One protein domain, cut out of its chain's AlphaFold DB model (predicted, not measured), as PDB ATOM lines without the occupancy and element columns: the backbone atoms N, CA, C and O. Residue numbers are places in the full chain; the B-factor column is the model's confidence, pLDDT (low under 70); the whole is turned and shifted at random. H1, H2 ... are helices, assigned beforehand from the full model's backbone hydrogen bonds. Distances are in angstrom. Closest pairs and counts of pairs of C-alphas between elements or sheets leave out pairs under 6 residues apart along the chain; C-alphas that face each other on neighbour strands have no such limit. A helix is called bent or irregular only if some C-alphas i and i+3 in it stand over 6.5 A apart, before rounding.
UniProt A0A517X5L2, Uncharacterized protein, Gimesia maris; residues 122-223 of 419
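AT A GLANCE: This is residues 122 to 223 of the 419 residues of an uncharacterized protein of Gimesia maris (UniProt A0A517X5L2). H2 and H3 form a long helical hairpin, and H1 crosses one side of it steeply, packing on both helices. H4 is set off from this three-helix core, beyond H3 and with a gap between them, and comes near H1 alone; the turn at residues 174 to 179 sticks out. The printed part has 102 residues with four named helices, in the order H1, H2, H3, H4, and no named strand; the class is all helix. The whole is compact, with a radius of gyration of the C-alphas of 14.2 A, and flat, spanning 40 by 32 by 16 A.

IN THESE COORDINATES: H1, residues 130 to 144, begins with C-alpha 130 at (17.618, -4.901, 16.299). It is neither bent nor irregular, but only just: C-alphas 133 and 136 are 6.1 A apart. H2, residues 152 to 175, is the longest helix, 33.4 A from first to last C-alpha. H3, residues 180 to 199, is 29.2 A long and only just irregular, with C-alphas 182 and 185 6.9 A apart. H4, residues 206 to 222, is 24.2 A long and ends with C-alpha 222 at (26.521, -11.624, 22.982).

HOW THE PARTS SIT: H2 and H3 touch as a hairpin, at a shallow tilt of 19 degrees, opposite ways; their closest C-alphas, of Tyr 165 and Leu 189, are 5.6 A apart. H1 touches H2, with residues 158 to 166 of H2 alone, at a steep tilt of 56 degrees; the closest C-alphas, of Ala 139 and Ser 162, are 4.6 A apart. H1 touches H3, with residues 187 to 194 of H3 alone, at a steep tilt of 59 degrees; the closest C-alphas, of Ala 135 and Gly 190, are 5.3 A apart. H4 is near H1 and apart from H2 and H3. Every O i to N i+4 pair is within hydrogen-bond range in H2 and H4, against 9 of 11 in H1 and 13 of 16 in H3.

THE WHOLE: The two C-alphas farthest apart, of Lys 149 and His 177, are 41.4 A apart. The printed part has no cut; the link from H2 to H3 is tight, and those from H1 to H2 and from H3 to H4 are short. The mean pLDDT of the printed part is 90.4, and residue 202 alone is under 70.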
ATOM      1  N   VAL A 122      12.965  -5.435  24.629       86.38
ATOM      2  CA  VAL A 122      14.121  -4.993  23.834       86.38
ATOM      3  C   VAL A 122      15.430  -5.321  24.549       86.38
ATOM      4  O   VAL A 122      16.360  -5.795  23.893       86.38
ATOM      5  N   VAL A 123      15.478  -5.116  25.869       87.31
ATOM      6  CA  VAL A 123      16.639  -5.434  26.713       87.31
ATOM      7  C   VAL A 123      16.857  -6.946  26.800       87.31
ATOM      8  O   VAL A 123      17.969  -7.408  26.553       87.31
ATOM      9  N   ARG A 124      15.810  -7.735  27.084       85.62
ATOM     10  CA  ARG A 124      15.915  -9.204  27.188       85.62
ATOM     11  C   ARG A 124      16.350  -9.868  25.884       85.62
ATOM     12  O   ARG A 124      17.133 -10.812  25.909       85.62
ATOM     13  N   LEU A 125      15.858  -9.374  24.749       88.94
ATOM     14  CA  LEU A 125      16.157  -9.920  23.424       88.94
ATOM     15  C   LEU A 125      17.383  -9.274  22.773       88.94
ATOM     16  O   LEU A 125      17.664  -9.554  21.608       88.94
ATOM     17  N   PHE A 126      18.112  -8.404  23.471       90.69
ATOM     18  CA  PHE A 126      19.326  -7.800  22.933       90.69
ATOM     19  C   PHE A 126      20.382  -8.878  22.595       90.69
ATOM     20  O   PHE A 126      20.589  -9.803  23.385       90.69
ATOM     21  N   PRO A 127      21.084  -8.781  21.446       92.94
ATOM     22  CA  PRO A 127      20.987  -7.748  20.404       92.94
ATOM     23  C   PRO A 127      19.955  -8.057  19.308       92.94
ATOM     24  O   PRO A 127      19.753  -7.257  18.397       92.94
ATOM     25  N   TYR A 128      19.303  -9.218  19.364       92.75
ATOM     26  CA  TYR A 128      18.395  -9.726  18.333       92.75
ATOM     27  C   TYR A 128      17.179  -8.826  18.092       92.75
ATOM     28  O   TYR A 128      16.667  -8.785  16.975       92.75
ATOM     29  N   SER A 129      16.758  -8.036  19.081       91.50
ATOM     30  CA  SER A 129      15.704  -7.024  18.922       91.50
ATOM     31  C   SER A 129      15.976  -6.033  17.774       91.50
ATOM     32  O   SER A 129      15.033  -5.586  17.118       91.50
ATOM     33  N   PHE A 130      17.244  -5.763  17.431       92.50
ATOM     34  CA  PHE A 130      17.618  -4.901  16.299       92.50
ATOM     35  C   PHE A 130      17.206  -5.445  14.929       92.50
ATOM     36  O   PHE A 130      17.050  -4.662  13.990       92.50
ATOM     37  N   ILE A 131      16.947  -6.751  14.802       94.69
ATOM     38  CA  ILE A 131      16.405  -7.334  13.567       94.69
ATOM     39  C   ILE A 131      15.095  -6.638  13.191       94.69
ATOM     40  O   ILE A 131      14.880  -6.328  12.020       94.69
ATOM     41  N   HIS A 132      14.240  -6.326  14.169       94.44
ATOM     42  CA  HIS A 132      12.952  -5.686  13.912       94.44
ATOM     43  C   HIS A 132      13.091  -4.254  13.381       94.44
ATOM     44  O   HIS A 132      12.286  -3.857  12.535       94.44
ATOM     45  N   LEU A 133      14.135  -3.517  13.786       92.50
ATOM     46  CA  LEU A 133      14.410  -2.157  13.300       92.50
ATOM     47  C   LEU A 133      14.661  -2.124  11.789       92.50
ATOM     48  O   LEU A 133      14.277  -1.166  11.125       92.50
ATOM     49  N   ALA A 134      15.262  -3.178  11.231       93.06
ATOM     50  CA  ALA A 134      15.463  -3.311   9.790       93.06
ATOM     51  C   ALA A 134      14.302  -4.048   9.100       93.06
ATOM     52  O   ALA A 134      13.854  -3.646   8.022       93.06
ATOM     53  N   ALA A 135      13.795  -5.124   9.705       96.50
ATOM     54  CA  ALA A 135      12.803  -5.999   9.089       96.50
ATOM     55  C   ALA A 135      11.417  -5.349   8.976       96.50
ATOM     56  O   ALA A 135      10.769  -5.529   7.949       96.50
ATOM     57  N   VAL A 136      10.958  -4.566   9.967       97.00
ATOM     58  CA  VAL A 136       9.640  -3.899   9.896       97.00
ATOM     59  C   VAL A 136       9.577  -2.874   8.757       97.00
ATOM     60  O   VAL A 136       8.699  -3.024   7.903       97.00
ATOM     61  N   PRO A 137      10.499  -1.893   8.647       96.25
ATOM     62  CA  PRO A 137      10.475  -0.948   7.531       96.25
ATOM     63  C   PRO A 137      10.650  -1.636   6.177       96.25
ATOM     64  O   PRO A 137       9.957  -1.294   5.222       96.25
ATOM     65  N   THR A 138      11.525  -2.647   6.096       94.62
ATOM     66  CA  THR A 138      11.738  -3.419   4.861       94.62
ATOM     67  C   THR A 138      10.465  -4.149   4.438       94.62
ATOM     68  O   THR A 138      10.076  -4.076   3.273       94.62
ATOM     69  N   ALA A 139       9.778  -4.812   5.372       97.69
ATOM     70  CA  ALA A 139       8.532  -5.517   5.097       97.69
ATOM     71  C   ALA A 139       7.440  -4.564   4.597       97.69
ATOM     72  O   ALA A 139       6.810  -4.838   3.577       97.69
ATOM     73  N   LEU A 140       7.256  -3.426   5.278       97.31
ATOM     74  CA  LEU A 140       6.289  -2.398   4.890       97.31
ATOM     75  C   LEU A 140       6.605  -1.833   3.502       97.31
ATOM     76  O   LEU A 140       5.728  -1.785   2.642       97.31
ATOM     77  N   ALA A 141       7.868  -1.481   3.247       94.56
ATOM     78  CA  ALA A 141       8.299  -0.984   1.947       94.56
ATOM     79  C   ALA A 141       8.000  -1.995   0.830       94.56
ATOM     80  O   ALA A 141       7.452  -1.604  -0.192       94.56
ATOM     81  N   LEU A 142       8.275  -3.288   1.042       94.31
ATOM     82  CA  LEU A 142       8.018  -4.355   0.063       94.31
ATOM     83  C   LEU A 142       6.530  -4.606  -0.225       94.31
ATOM     84  O   LEU A 142       6.207  -5.145  -1.288       94.31
ATOM     85  N   LEU A 143       5.636  -4.244   0.699       94.19
ATOM     86  CA  LEU A 143       4.189  -4.302   0.486       94.19
ATOM     87  C   LEU A 143       3.655  -3.061  -0.242       94.19
ATOM     88  O   LEU A 143       2.719  -3.187  -1.025       94.19
ATOM     89  N   ILE A 144       4.248  -1.883  -0.014       93.31
ATOM     90  CA  ILE A 144       3.803  -0.617  -0.627       93.31
ATOM     91  C   ILE A 144       4.413  -0.429  -2.024       93.31
ATOM     92  O   ILE A 144       3.731   0.009  -2.949       93.31
ATOM     93  N   ARG A 145       5.708  -0.723  -2.191       87.94
ATOM     94  CA  ARG A 145       6.453  -0.520  -3.440       87.94
ATOM     95  C   ARG A 145       7.400  -1.679  -3.709       87.94
ATOM     96  O   ARG A 145       8.296  -1.982  -2.925       87.94
ATOM     97  N   GLN A 146       7.254  -2.279  -4.883       82.31
ATOM     98  CA  GLN A 146       8.179  -3.298  -5.360       82.31
ATOM     99  C   GLN A 146       9.066  -2.746  -6.465       82.31
ATOM    100  O   GLN A 146       8.618  -1.970  -7.305       82.31
ATOM    101  N   ASP A 147      10.333  -3.160  -6.460       83.81
ATOM    102  CA  ASP A 147      11.275  -2.810  -7.518       83.81
ATOM    103  C   ASP A 147      10.778  -3.399  -8.850       83.81
ATOM    104  O   ASP A 147      10.665  -4.629  -8.953       83.81
ATOM    105  N   PRO A 148      10.479  -2.570  -9.868       81.19
ATOM    106  CA  PRO A 148       9.962  -3.053 -11.142       81.19
ATOM    107  C   PRO A 148      10.931  -4.019 -11.833       81.19
ATOM    108  O   PRO A 148      10.474  -4.930 -12.518       81.19
ATOM    109  N   LYS A 149      12.243  -3.880 -11.597       84.62
ATOM    110  CA  LYS A 149      13.292  -4.710 -12.209       84.62
ATOM    111  C   LYS A 149      13.408  -6.106 -11.596       84.62
ATOM    112  O   LYS A 149      14.111  -6.953 -12.142       84.62
ATOM    113  N   ARG A 150      12.766  -6.361 -10.452       87.56
ATOM    114  CA  ARG A 150      12.817  -7.666  -9.780       87.56
ATOM    115  C   ARG A 150      11.954  -8.692 -10.521       87.56
ATOM    116  O   ARG A 150      10.879  -8.360 -11.010       87.56
ATOM    117  N   ASN A 151      12.396  -9.949 -10.539       90.62
ATOM    118  CA  ASN A 151      11.600 -11.069 -11.045       90.62
ATOM    119  C   ASN A 151      10.267 -11.182 -10.279       90.62
ATOM    120  O   ASN A 151      10.240 -11.091  -9.049       90.62
ATOM    121  N   ASP A 152       9.172 -11.431 -10.993       88.75
ATOM    122  CA  ASP A 152       7.825 -11.550 -10.430       88.75
ATOM    123  C   ASP A 152       7.702 -12.685  -9.400       88.75
ATOM    124  O   ASP A 152       6.982 -12.558  -8.408       88.75
ATOM    125  N   SER A 153       8.477 -13.765  -9.556       90.38
ATOM    126  CA  SER A 153       8.535 -14.826  -8.541       90.38
ATOM    127  C   SER A 153       9.109 -14.324  -7.210       90.38
ATOM    128  O   SER A 153       8.592 -14.669  -6.145       90.38
ATOM    129  N   ASP A 154      10.164 -13.512  -7.248       92.44
ATOM    130  CA  ASP A 154      10.815 -12.994  -6.039       92.44
ATOM    131  C   ASP A 154       9.986 -11.892  -5.389       92.44
ATOM    132  O   ASP A 154       9.856 -11.854  -4.166       92.44
ATOM    133  N   LYS A 155       9.363 -11.041  -6.212       92.19
ATOM    134  CA  LYS A 155       8.336 -10.078  -5.803       92.19
ATOM    135  C   LYS A 155       7.238 -10.748  -4.975       92.19
ATOM    136  O   LYS A 155       6.993 -10.342  -3.840       92.19
ATOM    137  N   LEU A 156       6.645 -11.824  -5.497       92.69
ATOM    138  CA  LEU A 156       5.596 -12.574  -4.809       92.69
ATOM    139  C   LEU A 156       6.092 -13.211  -3.503       92.69
ATOM    140  O   LEU A 156       5.421 -13.121  -2.478       92.69
ATOM    141  N   ARG A 157       7.262 -13.860  -3.518       94.62
ATOM    142  CA  ARG A 157       7.835 -14.486  -2.313       94.62
ATOM    143  C   ARG A 157       8.088 -13.467  -1.207       94.62
ATOM    144  O   ARG A 157       7.715 -13.722  -0.067       94.62
ATOM    145  N   LEU A 158       8.686 -12.326  -1.551       95.38
ATOM    146  CA  LEU A 158       8.928 -11.233  -0.611       95.38
ATOM    147  C   LEU A 158       7.616 -10.663  -0.080       95.38
ATOM    148  O   LEU A 158       7.517 -10.428   1.115       95.38
ATOM    149  N   GLN A 159       6.598 -10.504  -0.927       95.62
ATOM    150  CA  GLN A 159       5.282 -10.040  -0.492       95.62
ATOM    151  C   GLN A 159       4.663 -10.988   0.544       95.62
ATOM    152  O   GLN A 159       4.304 -10.553   1.634       95.62
ATOM    153  N   LEU A 160       4.611 -12.293   0.246       96.75
ATOM    154  CA  LEU A 160       4.057 -13.300   1.158       96.75
ATOM    155  C   LEU A 160       4.842 -13.377   2.474       96.75
ATOM    156  O   LEU A 160       4.240 -13.500   3.538       96.75
ATOM    157  N   LEU A 161       6.174 -13.299   2.411       97.56
ATOM    158  CA  LEU A 161       7.036 -13.345   3.589       97.56
ATOM    159  C   LEU A 161       6.903 -12.081   4.449       97.56
ATOM    160  O   LEU A 161       6.806 -12.195   5.667       97.56
ATOM    161  N   SER A 162       6.825 -10.898   3.833       98.06
ATOM    162  CA  SER A 162       6.547  -9.634   4.523       98.06
ATOM    163  C   SER A 162       5.187  -9.662   5.212       98.06
ATOM    164  O   SER A 162       5.087  -9.274   6.373       98.06
ATOM    165  N   THR A 163       4.147 -10.163   4.535       98.00
ATOM    166  CA  THR A 163       2.818 -10.327   5.135       98.00
ATOM    167  C   THR A 163       2.851 -11.297   6.309       98.00
ATOM    168  O   THR A 163       2.323 -10.973   7.370       98.00
ATOM    169  N   LEU A 164       3.497 -12.458   6.148       97.75
ATOM    170  CA  LEU A 164       3.644 -13.445   7.217       97.75
ATOM    171  C   LEU A 164       4.346 -12.840   8.437       97.75
ATOM    172  O   LEU A 164       3.841 -12.948   9.552       97.75
ATOM    173  N   TYR A 165       5.484 -12.179   8.218       98.25
ATOM    174  CA  TYR A 165       6.274 -11.529   9.261       98.25
ATOM    175  C   TYR A 165       5.476 -10.445   9.996       98.25
ATOM    176  O   TYR A 165       5.369 -10.495  11.219       98.25
ATOM    177  N   LEU A 166       4.868  -9.499   9.273       98.12
ATOM    178  CA  LEU A 166       4.133  -8.387   9.884       98.12
ATOM    179  C   LEU A 166       2.885  -8.857  10.631       98.12
ATOM    180  O   LEU A 166       2.643  -8.404  11.747       98.12
ATOM    181  N   ALA A 167       2.122  -9.791  10.059       97.31
ATOM    182  CA  ALA A 167       0.963 -10.365  10.736       97.31
ATOM    183  C   ALA A 167       1.378 -11.116  12.010       97.31
ATOM    184  O   ALA A 167       0.684 -11.042  13.025       97.31
ATOM    185  N   TRP A 168       2.535 -11.786  11.991       96.25
ATOM    186  CA  TRP A 168       3.085 -12.425  13.180       96.25
ATOM    187  C   TRP A 168       3.556 -11.414  14.231       96.25
ATOM    188  O   TRP A 168       3.278 -11.599  15.412       96.25
ATOM    189  N   CYS A 169       4.219 -10.325  13.843       94.50
ATOM    190  CA  CYS A 169       4.553  -9.256  14.785       94.50
ATOM    191  C   CYS A 169       3.290  -8.666  15.423       94.50
ATOM    192  O   CYS A 169       3.238  -8.498  16.639       94.50
ATOM    193  N   LEU A 170       2.251  -8.416  14.621       92.62
ATOM    194  CA  LEU A 170       1.004  -7.823  15.089       92.62
ATOM    195  C   LEU A 170       0.284  -8.715  16.109       92.62
ATOM    196  O   LEU A 170      -0.101  -8.226  17.167       92.62
ATOM    197  N   GLN A 171       0.142 -10.021  15.845       91.31
ATOM    198  CA  GLN A 171      -0.500 -10.921  16.818       91.31
ATOM    199  C   GLN A 171       0.305 -11.056  18.120       91.31
ATOM    200  O   GLN A 171      -0.289 -11.199  19.183       91.31
ATOM    201  N   VAL A 172       1.640 -10.995  18.067       89.56
ATOM    202  CA  VAL A 172       2.477 -11.071  19.272       89.56
ATOM    203  C   VAL A 172       2.316  -9.809  20.116       89.56
ATOM    204  O   VAL A 172       2.135  -9.916  21.323       89.56
ATOM    205  N   LEU A 173       2.316  -8.632  19.483       85.25
ATOM    206  CA  LEU A 173       2.201  -7.347  20.174       85.25
ATOM    207  C   LEU A 173       0.786  -7.073  20.700       85.25
ATOM    208  O   LEU A 173       0.631  -6.597  21.818       85.25
ATOM    209  N   LEU A 174      -0.250  -7.378  19.913       83.31
ATOM    210  CA  LEU A 174      -1.629  -7.036  20.272       83.31
ATOM    211  C   LEU A 174      -2.336  -8.144  21.060       83.31
ATOM    212  O   LEU A 174      -3.121  -7.868  21.965       83.31
ATOM    213  N   LEU A 175      -2.082  -9.415  20.728       80.62
ATOM    214  CA  LEU A 175      -2.926 -10.525  21.183       80.62
ATOM    215  C   LEU A 175      -2.270 -11.414  22.233       80.62
ATOM    216  O   LEU A 175      -2.990 -12.084  22.965       80.62
ATOM    217  N   GLN A 176      -0.957 -11.333  22.458       79.62
ATOM    218  CA  GLN A 176      -0.273 -12.162  23.462       79.62
ATOM    219  C   GLN A 176       0.270 -11.372  24.646       79.62
ATOM    220  O   GLN A 176       0.374 -10.150  24.593       79.62
ATOM    221  N   HIS A 177       0.522 -12.078  25.746       76.19
ATOM    222  CA  HIS A 177       1.332 -11.544  26.830       76.19
ATOM    223  C   HIS A 177       2.811 -11.608  26.432       76.19
ATOM    224  O   HIS A 177       3.210 -12.519  25.697       76.19
ATOM    225  N   PRO A 178       3.619 -10.653  26.907       75.62
ATOM    226  CA  PRO A 178       5.027 -10.520  26.567       75.62
ATOM    227  C   PRO A 178       5.844 -11.609  27.285       75.62
ATOM    228  O   PRO A 178       6.538 -11.342  28.261       75.62
ATOM    229  N   PHE A 179       5.778 -12.848  26.808       79.50
ATOM    230  CA  PHE A 179       6.714 -13.907  27.192       79.50
ATOM    231  C   PHE A 179       7.819 -14.040  26.143       79.50
ATOM    232  O   PHE A 179       7.561 -13.926  24.948       79.50
ATOM    233  N   ASP A 180       9.050 -14.348  26.548       83.62
ATOM    234  CA  ASP A 180      10.195 -14.345  25.622       83.62
ATOM    235  C   ASP A 180      10.000 -15.294  24.422       83.62
ATOM    236  O   ASP A 180      10.299 -14.944  23.277       83.62
ATOM    237  N   TYR A 181       9.402 -16.470  24.649       86.00
ATOM    238  CA  TYR A 181       9.189 -17.470  23.599       86.00
ATOM    239  C   TYR A 181       8.231 -16.999  22.493       86.00
ATOM    240  O   TYR A 181       8.333 -17.464  21.353       86.00
ATOM    241  N   VAL A 182       7.305 -16.068  22.776       88.38
ATOM    242  CA  VAL A 182       6.356 -15.606  21.752       88.38
ATOM    243  C   VAL A 182       7.024 -14.737  20.687       88.38
ATOM    244  O   VAL A 182       6.528 -14.683  19.558       88.38
ATOM    245  N   HIS A 183       8.172 -14.137  21.013       89.19
ATOM    246  CA  HIS A 183       8.967 -13.286  20.126       89.19
ATOM    247  C   HIS A 183       9.956 -14.068  19.250       89.19
ATOM    248  O   HIS A 183      10.475 -13.525  18.276       89.19
ATOM    249  N   PHE A 184      10.182 -15.355  19.522       91.25
ATOM    250  CA  PHE A 184      11.130 -16.156  18.747       91.25
ATOM    251  C   PHE A 184      10.717 -16.359  17.273       91.25
ATOM    252  O   PHE A 184      11.537 -16.105  16.387       91.25
ATOM    253  N   PRO A 185       9.459 -16.720  16.939       93.50
ATOM    254  CA  PRO A 185       9.061 -16.852  15.538       93.50
ATOM    255  C   PRO A 185       9.182 -15.564  14.696       93.50
ATOM    256  O   PRO A 185       9.733 -15.650  13.597       93.50
ATOM    257  N   PRO A 186       8.726 -14.368  15.140       94.50
ATOM    258  CA  PRO A 186       8.905 -13.157  14.343       94.50
ATOM    259  C   PRO A 186      10.382 -12.765  14.201       94.50
ATOM    260  O   PRO A 186      10.745 -12.233  13.156       94.50
ATOM    261  N   LEU A 187      11.256 -13.070  15.171       94.44
ATOM    262  CA  LEU A 187      12.706 -12.893  15.005       94.44
ATOM    263  C   LEU A 187      13.247 -13.752  13.855       94.44
ATOM    264  O   LEU A 187      13.899 -13.225  12.952       94.44
ATOM    265  N   LEU A 188      12.924 -15.051  13.833       95.62
ATOM    266  CA  LEU A 188      13.332 -15.949  12.747       95.62
ATOM    267  C   LEU A 188      12.780 -15.498  11.389       95.62
ATOM    268  O   LEU A 188      13.515 -15.461  10.405       95.62
ATOM    269  N   LEU A 189      11.504 -15.104  11.332       97.50
ATOM    270  CA  LEU A 189      10.887 -14.580  10.112       97.50
ATOM    271  C   LEU A 189      11.560 -13.285   9.639       97.50
ATOM    272  O   LEU A 189      11.764 -13.117   8.439       97.50
ATOM    273  N   GLY A 190      11.943 -12.399  10.562       97.19
ATOM    274  CA  GLY A 190      12.680 -11.173  10.259       97.19
ATOM    275  C   GLY A 190      14.058 -11.456   9.663       97.19
ATOM    276  O   GLY A 190      14.419 -10.847   8.656       97.19
ATOM    277  N   ILE A 191      14.796 -12.426  10.218       95.12
ATOM    278  CA  ILE A 191      16.082 -12.882   9.664       95.12
ATOM    279  C   ILE A 191      15.881 -13.415   8.246       95.12
ATOM    280  O   ILE A 191      16.535 -12.945   7.319       95.12
ATOM    281  N   VAL A 192      14.938 -14.343   8.052       96.88
ATOM    282  CA  VAL A 192      14.667 -14.944   6.736       96.88
ATOM    283  C   VAL A 192      14.252 -13.878   5.718       96.88
ATOM    284  O   VAL A 192      14.739 -13.898   4.587       96.88
ATOM    285  N   LEU A 193      13.407 -12.921   6.113       97.00
ATOM    286  CA  LEU A 193      12.994 -11.805   5.263       97.00
ATOM    287  C   LEU A 193      14.181 -10.953   4.832       97.00
ATOM    288  O   LEU A 193      14.340 -10.705   3.638       97.00
ATOM    289  N   LEU A 194      15.011 -10.520   5.780       94.12
ATOM    290  CA  LEU A 194      16.168  -9.684   5.483       94.12
ATOM    291  C   LEU A 194      17.175 -10.439   4.618       94.12
ATOM    292  O   LEU A 194      17.572  -9.924   3.579       94.12
ATOM    293  N   THR A 195      17.533 -11.675   4.965       92.75
ATOM    294  CA  THR A 195      18.463 -12.488   4.171       92.75
ATOM    295  C   THR A 195      17.957 -12.697   2.744       92.75
ATOM    296  O   THR A 195      18.719 -12.523   1.791       92.75
ATOM    297  N   PHE A 196      16.670 -13.016   2.570       93.56
ATOM    298  CA  PHE A 196      16.097 -13.211   1.240       93.56
ATOM    299  C   PHE A 196      16.003 -11.897   0.454       93.56
ATOM    300  O   PHE A 196      16.340 -11.853  -0.728       93.56
ATOM    301  N   TRP A 197      15.623 -10.797   1.106       92.38
ATOM    302  CA  TRP A 197      15.601  -9.473   0.485       92.38
ATOM    303  C   TRP A 197      16.991  -9.035   0.005       92.38
ATOM    304  O   TRP A 197      17.109  -8.548  -1.120       92.38
ATOM    305  N   ILE A 198      18.034  -9.267   0.812       89.56
ATOM    306  CA  ILE A 198      19.437  -9.002   0.458       89.56
ATOM    307  C   ILE A 198      19.843  -9.833  -0.759       89.56
ATOM    308  O   ILE A 198      20.404  -9.289  -1.707       89.56
ATOM    309  N   HIS A 199      19.531 -11.132  -0.757       88.38
ATOM    310  CA  HIS A 199      19.828 -12.028  -1.874       88.38
ATOM    311  C   HIS A 199      19.173 -11.559  -3.183       88.38
ATOM    312  O   HIS A 199      19.808 -11.555  -4.235       88.38
ATOM    313  N   CYS A 200      17.925 -11.089  -3.116       86.88
ATOM    314  CA  CYS A 200      17.194 -10.557  -4.265       86.88
ATOM    315  C   CYS A 200      17.618  -9.136  -4.683       86.88
ATOM    316  O   CYS A 200      17.022  -8.578  -5.610       86.88
ATOM    317  N   HIS A 201      18.572  -8.498  -3.998       82.19
ATOM    318  CA  HIS A 201      19.005  -7.138  -4.301       82.19
ATOM    319  C   HIS A 201      20.423  -7.129  -4.886       82.19
ATOM    320  O   HIS A 201      21.410  -7.354  -4.195       82.19
ATOM    321  N   GLN A 202      20.536  -6.818  -6.182       68.69
ATOM    322  CA  GLN A 202      21.806  -6.889  -6.920       68.69
ATOM    323  C   GLN A 202      22.865  -5.877  -6.444       68.69
ATOM    324  O   GLN A 202      24.061  -6.102  -6.616       68.69
ATOM    325  N   ARG A 203      22.451  -4.753  -5.842       72.00
ATOM    326  CA  ARG A 203      23.352  -3.718  -5.314       72.00
ATOM    327  C   ARG A 203      23.064  -3.455  -3.849       72.00
ATOM    328  O   ARG A 203      22.361  -2.521  -3.492       72.00
ATOM    329  N   PHE A 204      23.647  -4.277  -2.993       72.31
ATOM    330  CA  PHE A 204      23.554  -4.068  -1.559       72.31
ATOM    331  C   PHE A 204      24.515  -2.942  -1.123       72.31
ATOM    332  O   PHE A 204      25.734  -3.100  -1.291       72.31
ATOM    333  N   PRO A 205      24.011  -1.791  -0.626       80.88
ATOM    334  CA  PRO A 205      24.845  -0.625  -0.342       80.88
ATOM    335  C   PRO A 205      25.889  -0.947   0.731       80.88
ATOM    336  O   PRO A 205      25.618  -1.699   1.669       80.88
ATOM    337  N   ARG A 206      27.095  -0.368   0.610       85.38
ATOM    338  CA  ARG A 206      28.217  -0.633   1.535       85.38
ATOM    339  C   ARG A 206      27.825  -0.417   2.999       85.38
ATOM    340  O   ARG A 206      28.157  -1.259   3.820       85.38
ATOM    341  N   MET A 207      27.049   0.629   3.294       84.69
ATOM    342  CA  MET A 207      26.560   0.913   4.650       84.69
ATOM    343  C   MET A 207      25.715  -0.219   5.244       84.69
ATOM    344  O   MET A 207      25.794  -0.501   6.436       84.69
ATOM    345  N   LEU A 208      24.906  -0.894   4.427       83.94
ATOM    346  CA  LEU A 208      24.039  -1.964   4.910       83.94
ATOM    347  C   LEU A 208      24.804  -3.286   5.055       83.94
ATOM    348  O   LEU A 208      24.517  -4.056   5.966       83.94
ATOM    349  N   LYS A 209      25.850  -3.499   4.239       85.44
ATOM    350  CA  LYS A 209      26.848  -4.562   4.461       85.44
ATOM    351  C   LYS A 209      27.576  -4.378   5.783       85.44
ATOM    352  O   LYS A 209      27.679  -5.331   6.543       85.44
ATOM    353  N   THR A 210      28.064  -3.168   6.052       88.81
ATOM    354  CA  THR A 210      28.758  -2.873   7.308       88.81
ATOM    355  C   THR A 210      27.814  -3.016   8.494       88.81
ATOM    356  O   THR A 210      28.184  -3.666   9.458       88.81
ATOM    357  N   ALA A 211      26.575  -2.519   8.405       88.69
ATOM    358  CA  ALA A 211      25.585  -2.681   9.471       88.69
ATOM    359  C   ALA A 211      25.250  -4.159   9.742       88.69
ATOM    360  O   ALA A 211      25.246  -4.584  10.896       88.69
ATOM    361  N   ALA A 212      25.030  -4.960   8.694       88.75
ATOM    362  CA  ALA A 212      24.790  -6.395   8.829       88.75
ATOM    363  C   ALA A 212      26.006  -7.126   9.424       88.75
ATOM    364  O   ALA A 212      25.844  -7.951  10.320       88.75
ATOM    365  N   GLY A 213      27.222  -6.794   8.976       90.88
ATOM    366  CA  GLY A 213      28.463  -7.337   9.531       90.88
ATOM    367  C   GLY A 213      28.641  -6.991  11.010       90.88
ATOM    368  O   GLY A 213      28.876  -7.885  11.819       90.88
ATOM    369  N   SER A 214      28.441  -5.724  11.386       92.31
ATOM    370  CA  SER A 214      28.489  -5.273  12.782       92.31
ATOM    371  C   SER A 214      27.438  -5.967  13.646       92.31
ATOM    372  O   SER A 214      27.744  -6.361  14.767       92.31
ATOM    373  N   PHE A 215      26.222  -6.171  13.128       93.81
ATOM    374  CA  PHE A 215      25.187  -6.934  13.825       93.81
ATOM    375  C   PHE A 215      25.611  -8.388  14.059       93.81
ATOM    376  O   PHE A 215      25.461  -8.881  15.172       93.81
ATOM    377  N   VAL A 216      26.166  -9.070  13.050       92.38
ATOM    378  CA  VAL A 216      26.649 -10.454  13.199       92.38
ATOM    379  C   VAL A 216      27.761 -10.531  14.243       92.38
ATOM    380  O   VAL A 216      27.716 -11.401  15.107       92.38
ATOM    381  N   VAL A 217      28.721  -9.602  14.217       94.50
ATOM    382  CA  VAL A 217      29.788  -9.529  15.226       94.50
ATOM    383  C   VAL A 217      29.204  -9.313  16.623       94.50
ATOM    384  O   VAL A 217      29.551 -10.046  17.545       94.50
ATOM    385  N   LEU A 218      28.270  -8.372  16.784       95.00
ATOM    386  CA  LEU A 218      27.604  -8.119  18.062       95.00
ATOM    387  C   LEU A 218      26.819  -9.346  18.552       95.00
ATOM    388  O   LEU A 218      26.936  -9.728  19.713       95.00
ATOM    389  N   ALA A 219      26.064 -10.002  17.668       93.38
ATOM    390  CA  ALA A 219      25.331 -11.224  17.980       93.38
ATOM    391  C   ALA A 219      26.273 -12.348  18.430       93.38
ATOM    392  O   ALA A 219      25.975 -13.031  19.407       93.38
ATOM    393  N   LEU A 220      27.430 -12.504  17.780       92.38
ATOM    394  CA  LEU A 220      28.455 -13.468  18.180       92.38
ATOM    395  C   LEU A 220      29.060 -13.127  19.549       92.38
ATOM    396  O   LEU A 220      29.191 -14.025  20.373       92.38
ATOM    397  N   ILE A 221      29.367 -11.857  19.828       92.88
ATOM    398  CA  ILE A 221      29.887 -11.414  21.137       92.88
ATOM    399  C   ILE A 221      28.869 -11.681  22.258       92.88
ATOM    400  O   ILE A 221      29.227 -12.143  23.343       92.88
ATOM    401  N   CYS A 222      27.588 -11.411  22.005       90.62
ATOM    402  CA  CYS A 222      26.521 -11.624  22.982       90.62
ATOM    403  C   CYS A 222      26.106 -13.100  23.119       90.62
ATOM    404  O   CYS A 222      25.524 -13.478  24.140       90.62
ATOM    405  N   SER A 223      26.389 -13.937  22.118       89.94
ATOM    406  CA  SER A 223      25.970 -15.338  22.089       89.94
ATOM    407  C   SER A 223      26.726 -16.194  23.115       89.94
ATOM    408  O   SER A 223      27.949 -16.124  23.203       89.94
TER     409      SER A 223